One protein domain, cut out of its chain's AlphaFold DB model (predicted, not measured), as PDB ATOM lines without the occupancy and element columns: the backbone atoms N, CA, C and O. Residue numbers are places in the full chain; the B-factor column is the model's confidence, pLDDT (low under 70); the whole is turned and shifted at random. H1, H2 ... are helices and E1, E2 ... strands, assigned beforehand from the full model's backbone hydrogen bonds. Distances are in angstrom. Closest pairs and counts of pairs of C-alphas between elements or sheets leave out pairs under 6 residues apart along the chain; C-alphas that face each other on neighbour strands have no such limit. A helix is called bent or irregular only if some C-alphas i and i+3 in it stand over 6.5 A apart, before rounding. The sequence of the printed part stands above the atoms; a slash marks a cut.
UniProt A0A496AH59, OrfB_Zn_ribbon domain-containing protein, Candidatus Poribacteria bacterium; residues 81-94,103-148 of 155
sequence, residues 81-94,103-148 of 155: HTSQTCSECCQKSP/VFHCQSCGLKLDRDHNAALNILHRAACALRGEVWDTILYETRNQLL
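What this domain is: This is residues 81 to 94 and 103 to 148 of the 155 residues of the protein "OrfB_Zn_ribbon domain-containing protein" of Candidatus Poribacteria bacterium (UniProt A0A496AH59). A small hairpin of two short strands, E1 and E2, stands at the starting end of one long helix, H1, which makes the longest axis; beyond the far end of H1 the backbone folds back to a shorter helix, H2, which runs crosswise to H1 and is set away from it. Much of the unnamed stretch of residues 81 to 94 lies in the space bordered by the hairpin, H1 and H2. The printed part has 60 residues, with two named strands and two named helices in the order E1, E2, H1, H2, and the two strands form an antiparallel sheet of order E1 - E2. The class is mostly helix, with 28 residues in helices and 6 in strands. The whole is compact, with a radius of gyration of the C-alphas of 11.2 A, and the C-alphas span 32 by 22 by 19 A along their three main axes.

Where its parts are: The sheet is made of E1, residues 103 to 105, and E2, residues 112 to 114, each of three residues. E1 begins with C-alpha 103 at (22.289, 3.576, 19.642), and its first and last C-alphas are 6.3 A apart. In E2 the first and last C-alphas are 7.2 A apart. H1 follows directly after E2 and holds residues 115 to 131, 17 residues, from C-alpha 115 at (17.367, 2.842, 20.049) to C-alpha 131 at (-6.292, 6.473, 15.606), a length of 24.3 A. H2 holds residues 138 to 148 and is 15.1 A from its first to its last C-alpha, ending at C-alpha 148 at (6.497, 18.409, 4.279). Neither helix is bent or irregular. Residues 81 to 94, 14 residues, hold no named element, and their C-alphas lie 3 to 14 A from the mean of the C-alphas.

How they stand to each other: E1 and E2 form a hairpin, joined by a short link of 6 residues. They are antiparallel neighbours, with 154 degrees between their N-to-C directions. The C-alphas of Val 103 and Asp 114, which face each other, are 4.5 A apart, and those of His 105 and Lys 112, which also face each other, are 4.6 A apart. Across this pair N 104 and O 113 are 2.8 A apart and N 113 and O 104 are 3.1 A apart, both within hydrogen-bond range. The link from E2 to H1 is tight, with 0 residues between them. E1 and H1 have 3 pairs of C-alphas within 8 A, and their closest C-alphas are those of Phe 104 and Arg 115, 4.6 A apart; their centres are 16.0 A apart. Residues 115 to 120 of H1 have C-alphas within 10 A of the sheet, in 11 pairs with E1 and 3 pairs with E2. H1 and H2 are apart, though a short link of 6 residues joins them. H2 is apart from E1 and from E2 too. In H1 and H2 every O i to N i+4 pair is within hydrogen-bond range.

The domain as a whole: The two C-alphas farthest apart in the domain, those of Val 103 and Gly 133, are 31.7 A apart. The first and last printed C-alphas, those of His 81 and Leu 148, are 23.9 A apart. The printed part has one cut: residues 95 to 102 are not printed, and the C-alphas of Pro 94 and Val 103 on its two sides are 15.0 A apart. No link between named elements is long. The mean pLDDT of the printed part is 80.3. Confidence is low, under 70, in residues 135 to 148, of which 138 to 148 belong to H2; the mean pLDDT of H2 is 48, while that of H1 is 91, of E1 94 and of E2 95.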
ATOM      1  N   HIS A  81       9.351  -4.406  13.840       81.88
ATOM      2  CA  HIS A  81      10.312  -3.478  13.219       81.88
ATOM      3  C   HIS A  81      10.385  -2.056  13.793       81.88
ATOM      4  O   HIS A  81      11.134  -1.241  13.263       81.88
ATOM      5  N   THR A  82       9.706  -1.756  14.892       85.12
ATOM      6  CA  THR A  82       9.756  -0.454  15.590       85.12
ATOM      7  C   THR A  82      11.174  -0.035  15.998       85.12
ATOM      8  O   THR A  82      11.562   1.108  15.795       85.12
ATOM      9  N   SER A  83      11.990  -0.967  16.493       86.06
ATOM     10  CA  SER A  83      13.391  -0.733  16.890       86.06
ATOM     11  C   SER A  83      14.401  -0.807  15.739       86.06
ATOM     12  O   SER A  83      15.587  -0.559  15.940       86.06
ATOM     13  N   GLN A  84      13.949  -1.176  14.538       87.12
ATOM     14  CA  GLN A  84      14.786  -1.316  13.341       87.12
ATOM     15  C   GLN A  84      14.454  -0.278  12.269       87.12
ATOM     16  O   GLN A  84      15.174  -0.191  11.284       87.12
ATOM     17  N   THR A  85      13.374   0.479  12.429       89.75
ATOM     18  CA  THR A  85      12.935   1.493  11.467       89.75
ATOM     19  C   THR A  85      13.416   2.856  11.933       89.75
ATOM     20  O   THR A  85      13.352   3.148  13.123       89.75
ATOM     21  N   CYS A  86      13.915   3.686  11.026       90.44
ATOM     22  CA  CYS A  86      14.266   5.062  11.348       90.44
ATOM     23  C   CYS A  86      12.997   5.881  11.599       90.44
ATOM     24  O   CYS A  86      12.135   5.930  10.726       90.44
ATOM     25  N   SER A  87      12.891   6.548  12.747       91.44
ATOM     26  CA  SER A  87      11.743   7.413  13.043       91.44
ATOM     27  C   SER A  87      11.674   8.667  12.172       91.44
ATOM     28  O   SER A  87      10.604   9.253  12.054       91.44
ATOM     29  N   GLU A  88      12.796   9.066  11.567       88.50
ATOM     30  CA  GLU A  88      12.911  10.289  10.765       88.50
ATOM     31  C   GLU A  88      12.584  10.068   9.286       88.50
ATOM     32  O   GLU A  88      11.864  10.857   8.690       88.50
ATOM     33  N   CYS A  89      13.109   9.000   8.677       84.75
ATOM     34  CA  CYS A  89      12.965   8.746   7.237       84.75
ATOM     35  C   CYS A  89      12.246   7.435   6.906       84.75
ATOM     36  O   CYS A  89      12.140   7.078   5.738       84.75
ATOM     37  N   CYS A  90      11.800   6.687   7.920       85.44
ATOM     38  CA  CYS A  90      11.098   5.407   7.781       85.44
ATOM     39  C   CYS A  90      11.859   4.282   7.067       85.44
ATOM     40  O   CYS A  90      11.333   3.178   6.927       85.44
ATOM     41  N   GLN A  91      13.128   4.496   6.710       85.06
ATOM     42  CA  GLN A  91      13.977   3.439   6.183       85.06
ATOM     43  C   GLN A  91      14.326   2.439   7.283       85.06
ATOM     44  O   GLN A  91      14.755   2.793   8.390       85.06
ATOM     45  N   LYS A  92      14.131   1.159   6.972       85.56
ATOM     46  CA  LYS A  92      14.499   0.059   7.856       85.56
ATOM     47  C   LYS A  92      16.004  -0.165   7.785       85.56
ATOM     48  O   LYS A  92      16.576  -0.256   6.704       85.56
ATOM     49  N   SER A  93      16.633  -0.316   8.945       84.06
ATOM     50  CA  SER A  93      18.032  -0.709   9.042       84.06
ATOM     51  C   SER A  93      18.253  -2.019   8.275       84.06
ATOM     52  O   SER A  93      17.575  -3.013   8.568       84.06
ATOM     53  N   PRO A  94      19.210  -2.060   7.330       81.00
ATOM     54  CA  PRO A  94      19.552  -3.290   6.619       81.00
ATOM     55  C   PRO A  94      20.206  -4.316   7.556       81.00
ATOM     56  O   PRO A  94      20.190  -5.515   7.287       81.00
ATOM     57  N   VAL A 103      22.404   2.438  20.558       93.69
ATOM     58  CA  VAL A 103      22.289   3.576  19.642       93.69
ATOM     59  C   VAL A 103      21.765   3.078  18.303       93.69
ATOM     60  O   VAL A 103      22.332   2.159  17.715       93.69
ATOM     61  N   PHE A 104      20.692   3.693  17.818       93.56
ATOM     62  CA  PHE A 104      20.219   3.533  16.453       93.56
ATOM     63  C   PHE A 104      20.920   4.561  15.564       93.56
ATOM     64  O   PHE A 104      20.901   5.754  15.865       93.56
ATOM     65  N   HIS A 105      21.527   4.102  14.470       94.19
ATOM     66  CA  HIS A 105      22.133   4.966  13.464       94.19
ATOM     67  C   HIS A 105      21.555   4.649  12.084       94.19
ATOM     68  O   HIS A 105      21.716   3.540  11.570       94.19
ATOM     69  N   CYS A 106      20.863   5.621  11.493       91.00
ATOM     70  CA  CYS A 106      20.276   5.482  10.171       91.00
ATOM     71  C   CYS A 106      21.324   5.732   9.085       91.00
ATOM     72  O   CYS A 106      21.839   6.840   8.963       91.00
ATOM     73  N   GLN A 107      21.563   4.730   8.240       90.25
ATOM     74  CA  GLN A 107      22.463   4.849   7.087       90.25
ATOM     75  C   GLN A 107      21.866   5.678   5.936       90.25
ATOM     76  O   GLN A 107      22.597   6.111   5.055       90.25
ATOM     77  N   SER A 108      20.546   5.896   5.929       87.44
ATOM     78  CA  SER A 108      19.850   6.603   4.846       87.44
ATOM     79  C   SER A 108      19.780   8.116   5.062       87.44
ATOM     80  O   SER A 108      19.967   8.864   4.113       87.44
ATOM     81  N   CYS A 109      19.506   8.578   6.290       86.88
ATOM     82  CA  CYS A 109      19.377  10.013   6.602       86.88
ATOM     83  C   CYS A 109      20.359  10.522   7.669       86.88
ATOM     84  O   CYS A 109      20.329  11.698   8.011       86.88
ATOM     85  N   GLY A 110      21.204   9.657   8.235       91.69
ATOM     86  CA  GLY A 110      22.202  10.043   9.237       91.69
ATOM     87  C   GLY A 110      21.686  10.182  10.676       91.69
ATOM     88  O   GLY A 110      22.502  10.408  11.570       91.69
ATOM     89  N   LEU A 111      20.379  10.003  10.933       92.25
ATOM     90  CA  LEU A 111      19.800  10.065  12.285       92.25
ATOM     91  C   LEU A 111      20.595   9.201  13.274       92.25
ATOM     92  O   LEU A 111      20.907   8.041  12.988       92.25
ATOM     93  N   LYS A 112      20.881   9.747  14.458       95.69
ATOM     94  CA  LYS A 112      21.543   9.036  15.553       95.69
ATOM     95  C   LYS A 112      20.823   9.316  16.870       95.69
ATOM     96  O   LYS A 112      20.874  10.435  17.364       95.69
ATOM     97  N   LEU A 113      20.173   8.301  17.436       94.94
ATOM     98  CA  LEU A 113      19.389   8.398  18.675       94.94
ATOM     99  C   LEU A 113      19.582   7.151  19.543       94.94
ATOM    100  O   LEU A 113      20.058   6.121  19.060       94.94
ATOM    101  N   ASP A 114      19.178   7.212  20.814       95.69
ATOM    102  CA  ASP A 114      18.960   5.983  21.582       95.69
ATOM    103  C   ASP A 114      17.913   5.112  20.863       95.69
ATOM    104  O   ASP A 114      16.912   5.602  20.334       95.69
ATOM    105  N   ARG A 115      18.177   3.807  20.797       93.38
ATOM    106  CA  ARG A 115      17.367   2.842  20.049       93.38
ATOM    107  C   ARG A 115      15.948   2.752  20.595       93.38
ATOM    108  O   ARG A 115      15.012   2.623  19.805       93.38
ATOM    109  N   ASP A 116      15.793   2.805  21.912       91.56
ATOM    110  CA  ASP A 116      14.487   2.705  22.551       91.56
ATOM    111  C   ASP A 116      13.720   4.030  22.368       91.56
ATOM    112  O   ASP A 116      12.516   4.005  22.123       91.56
ATOM    113  N   HIS A 117      14.414   5.178  22.335       95.00
ATOM    114  CA  HIS A 117      13.809   6.465  21.962       95.00
ATOM    115  C   HIS A 117      13.333   6.496  20.496       95.00
ATOM    116  O   HIS A 117      12.194   6.870  20.221       95.00
ATOM    117  N   ASN A 118      14.153   6.024  19.550       94.50
ATOM    118  CA  ASN A 118      13.744   5.868  18.147       94.50
ATOM    119  C   ASN A 118      12.528   4.928  18.013       94.50
ATOM    120  O   ASN A 118      11.591   5.213  17.266       94.50
ATOM    121  N   ALA A 119      12.507   3.823  18.765       92.56
ATOM    122  CA  ALA A 119      11.360   2.920  18.791       92.56
ATOM    123  C   ALA A 119      10.095   3.606  19.336       92.56
ATOM    124  O   ALA A 119       9.032   3.459  18.733       92.56
ATOM    125  N   ALA A 120      10.206   4.392  20.413       94.19
ATOM    126  CA  ALA A 120       9.094   5.151  20.991       94.19
ATOM    127  C   ALA A 120       8.457   6.120  19.980       94.19
ATOM    128  O   ALA A 120       7.232   6.159  19.858       94.19
ATOM    129  N   LEU A 121       9.272   6.826  19.189       94.12
ATOM    130  CA  LEU A 121       8.781   7.705  18.122       94.12
ATOM    131  C   LEU A 121       8.026   6.924  17.034       94.12
ATOM    132  O   LEU A 121       6.937   7.323  16.622       94.12
ATOM    133  N   ASN A 122       8.543   5.765  16.617       92.44
ATOM    134  CA  ASN A 122       7.842   4.900  15.662       92.44
ATOM    135  C   ASN A 122       6.499   4.387  16.198       92.44
ATOM    136  O   ASN A 122       5.522   4.309  15.451       92.44
ATOM    137  N   ILE A 123       6.444   4.026  17.481       92.75
ATOM    138  CA  ILE A 123       5.215   3.580  18.151       92.75
ATOM    139  C   ILE A 123       4.184   4.709  18.159       92.75
ATOM    140  O   ILE A 123       3.031   4.475  17.794       92.75
ATOM    141  N   LEU A 124       4.610   5.927  18.503       92.62
ATOM    142  CA  LEU A 124       3.757   7.112  18.493       92.62
ATOM    143  C   LEU A 124       3.190   7.393  17.101       92.62
ATOM    144  O   LEU A 124       1.979   7.547  16.956       92.62
ATOM    145  N   HIS A 125       4.033   7.384  16.067       88.94
ATOM    146  CA  HIS A 125       3.592   7.588  14.687       88.94
ATOM    147  C   HIS A 125       2.572   6.534  14.239       88.94
ATOM    148  O   HIS A 125       1.538   6.876  13.666       88.94
ATOM    149  N   ARG A 126       2.822   5.256  14.541       88.69
ATOM    150  CA  ARG A 126       1.897   4.160  14.218       88.69
ATOM    151  C   ARG A 126       0.561   4.298  14.932       88.69
ATOM    152  O   ARG A 126      -0.476   4.073  14.315       88.69
ATOM    153  N   ALA A 127       0.586   4.666  16.209       90.50
ATOM    154  CA  ALA A 127      -0.627   4.861  16.985       90.50
ATOM    155  C   ALA A 127      -1.437   6.044  16.442       90.50
ATOM    156  O   ALA A 127      -2.643   5.920  16.272       90.50
ATOM    157  N   ALA A 128      -0.776   7.151  16.092       88.69
ATOM    158  CA  ALA A 128      -1.433   8.306  15.489       88.69
ATOM    159  C   ALA A 128      -2.118   7.956  14.156       88.69
ATOM    160  O   ALA A 128      -3.267   8.334  13.954       88.69
ATOM    161  N   CYS A 129      -1.458   7.193  13.275       85.25
ATOM    162  CA  CYS A 129      -2.081   6.693  12.043       85.25
ATOM    163  C   CYS A 129      -3.292   5.798  12.343       85.25
ATOM    164  O   CYS A 129      -4.377   6.040  11.821       85.25
ATOM    165  N   ALA A 130      -3.142   4.818  13.241       83.38
ATOM    166  CA  ALA A 130      -4.226   3.903  13.596       83.38
ATOM    167  C   ALA A 130      -5.449   4.636  14.178       83.38
ATOM    168  O   ALA A 130      -6.582   4.315  13.826       83.38
ATOM    169  N   LEU A 131      -5.229   5.649  15.021       82.00
ATOM    170  CA  LEU A 131      -6.292   6.473  15.606       82.00
ATOM    171  C   LEU A 131      -7.011   7.350  14.567       82.00
ATOM    172  O   LEU A 131      -8.184   7.656  14.753       82.00
ATOM    173  N   ARG A 132      -6.345   7.713  13.462       83.50
ATOM    174  CA  ARG A 132      -6.962   8.403  12.313       83.50
ATOM    175  C   ARG A 132      -7.623   7.454  11.306       83.50
ATOM    176  O   ARG A 132      -8.208   7.920  10.334       83.50
ATOM    177  N   GLY A 133      -7.546   6.137  11.515       79.19
ATOM    178  CA  GLY A 133      -8.025   5.138  10.554       79.19
ATOM    179  C   GLY A 133      -7.101   4.946   9.346       79.19
ATOM    180  O   GLY A 133      -7.510   4.368   8.341       79.19
ATOM    181  N   GLU A 134      -5.857   5.415   9.431       77.94
ATOM    182  CA  GLU A 134      -4.841   5.265   8.390       77.94
ATOM    183  C   GLU A 134      -4.075   3.945   8.562       77.94
ATOM    184  O   GLU A 134      -3.759   3.514   9.676       77.94
ATOM    185  N   VAL A 135      -3.712   3.312   7.445       68.00
ATOM    186  CA  VAL A 135      -2.840   2.130   7.445       68.00
ATOM    187  C   VAL A 135      -1.394   2.588   7.522       68.00
ATOM    188  O   VAL A 135      -0.944   3.302   6.643       68.00
ATOM    189  N   TRP A 136      -0.625   2.158   8.522       64.06
ATOM    190  CA  TRP A 136       0.808   2.456   8.523       64.06
ATOM    191  C   TRP A 136       1.506   1.720   7.367       64.06
ATOM    192  O   TRP A 136       1.607   0.494   7.382       64.06
ATOM    193  N   ASP A 137       1.999   2.482   6.394       63.47
ATOM    194  CA  ASP A 137       2.848   2.033   5.291       63.47
ATOM    195  C   ASP A 137       4.049   2.985   5.189       63.47
ATOM    196  O   ASP A 137       3.915   4.193   5.413       63.47
ATOM    197  N   THR A 138       5.225   2.458   4.847       56.06
ATOM    198  CA  THR A 138       6.420   3.262   4.553       56.06
ATOM    199  C   THR A 138       6.140   4.296   3.459       56.06
ATOM    200  O   THR A 138       6.630   5.419   3.555       56.06
ATOM    201  N   ILE A 139       5.256   3.964   2.509       53.84
ATOM    202  CA  ILE A 139       4.823   4.862   1.428       53.84
ATOM    203  C   ILE A 139       4.041   6.068   1.973       53.84
ATOM    204  O   ILE A 139       4.220   7.185   1.489       53.84
ATOM    205  N   LEU A 140       3.210   5.903   3.012       53.72
ATOM    206  CA  LEU A 140       2.472   7.033   3.594       53.72
ATOM    207  C   LEU A 140       3.394   8.026   4.297       53.72
ATOM    208  O   LEU A 140       3.110   9.222   4.297       53.72
ATOM    209  N   TYR A 141       4.507   7.565   4.872       50.34
ATOM    210  CA  TYR A 141       5.479   8.468   5.482       50.34
ATOM    211  C   TYR A 141       6.360   9.155   4.436       50.34
ATOM    212  O   TYR A 141       6.653  10.336   4.584       50.34
ATOM    213  N   GLU A 142       6.717   8.469   3.346       47.38
ATOM    214  CA  GLU A 142       7.340   9.100   2.174       47.38
ATOM    215  C   GLU A 142       6.413  10.153   1.556       47.38
ATOM    216  O   GLU A 142       6.865  11.253   1.267       47.38
ATOM    217  N   THR A 143       5.107   9.881   1.469       47.41
ATOM    218  CA  THR A 143       4.102  10.841   0.983       47.41
ATOM    219  C   THR A 143       3.935  12.018   1.954       47.41
ATOM    220  O   THR A 143       3.902  13.170   1.530       47.41
ATOM    221  N   ARG A 144       3.906  11.769   3.274       47.44
ATOM    222  CA  ARG A 144       3.869  12.823   4.307       47.44
ATOM    223  C   ARG A 144       5.132  13.682   4.292       47.44
ATOM    224  O   ARG A 144       5.035  14.898   4.384       47.44
ATOM    225  N   ASN A 145       6.310  13.079   4.155       44.31
ATOM    226  CA  ASN A 145       7.574  13.807   4.088       44.31
ATOM    227  C   ASN A 145       7.779  14.504   2.736       44.31
ATOM    228  O   ASN A 145       8.400  15.557   2.715       44.31
ATOM    229  N   GLN A 146       7.237  13.990   1.629       44.59
ATOM    230  CA  GLN A 146       7.190  14.708   0.348       44.59
ATOM    231  C   GLN A 146       6.257  15.923   0.415       44.59
ATOM    232  O   GLN A 146       6.581  16.965  -0.147       44.59
ATOM    233  N   LEU A 147       5.145  15.836   1.153       42.53
ATOM    234  CA  LEU A 147       4.282  16.989   1.429       42.53
ATOM    235  C   LEU A 147       4.948  17.994   2.388       42.53
ATOM    236  O   LEU A 147       4.832  19.194   2.177       42.53
ATOM    237  N   LEU A 148       5.723  17.536   3.379       41.47
ATOM    238  CA  LEU A 148       6.497  18.409   4.279       41.47
ATOM    239  C   LEU A 148       7.768  18.995   3.628       41.47
ATOM    240  O   LEU A 148       8.237  20.047   4.053       41.47
TER     241      LEU A 148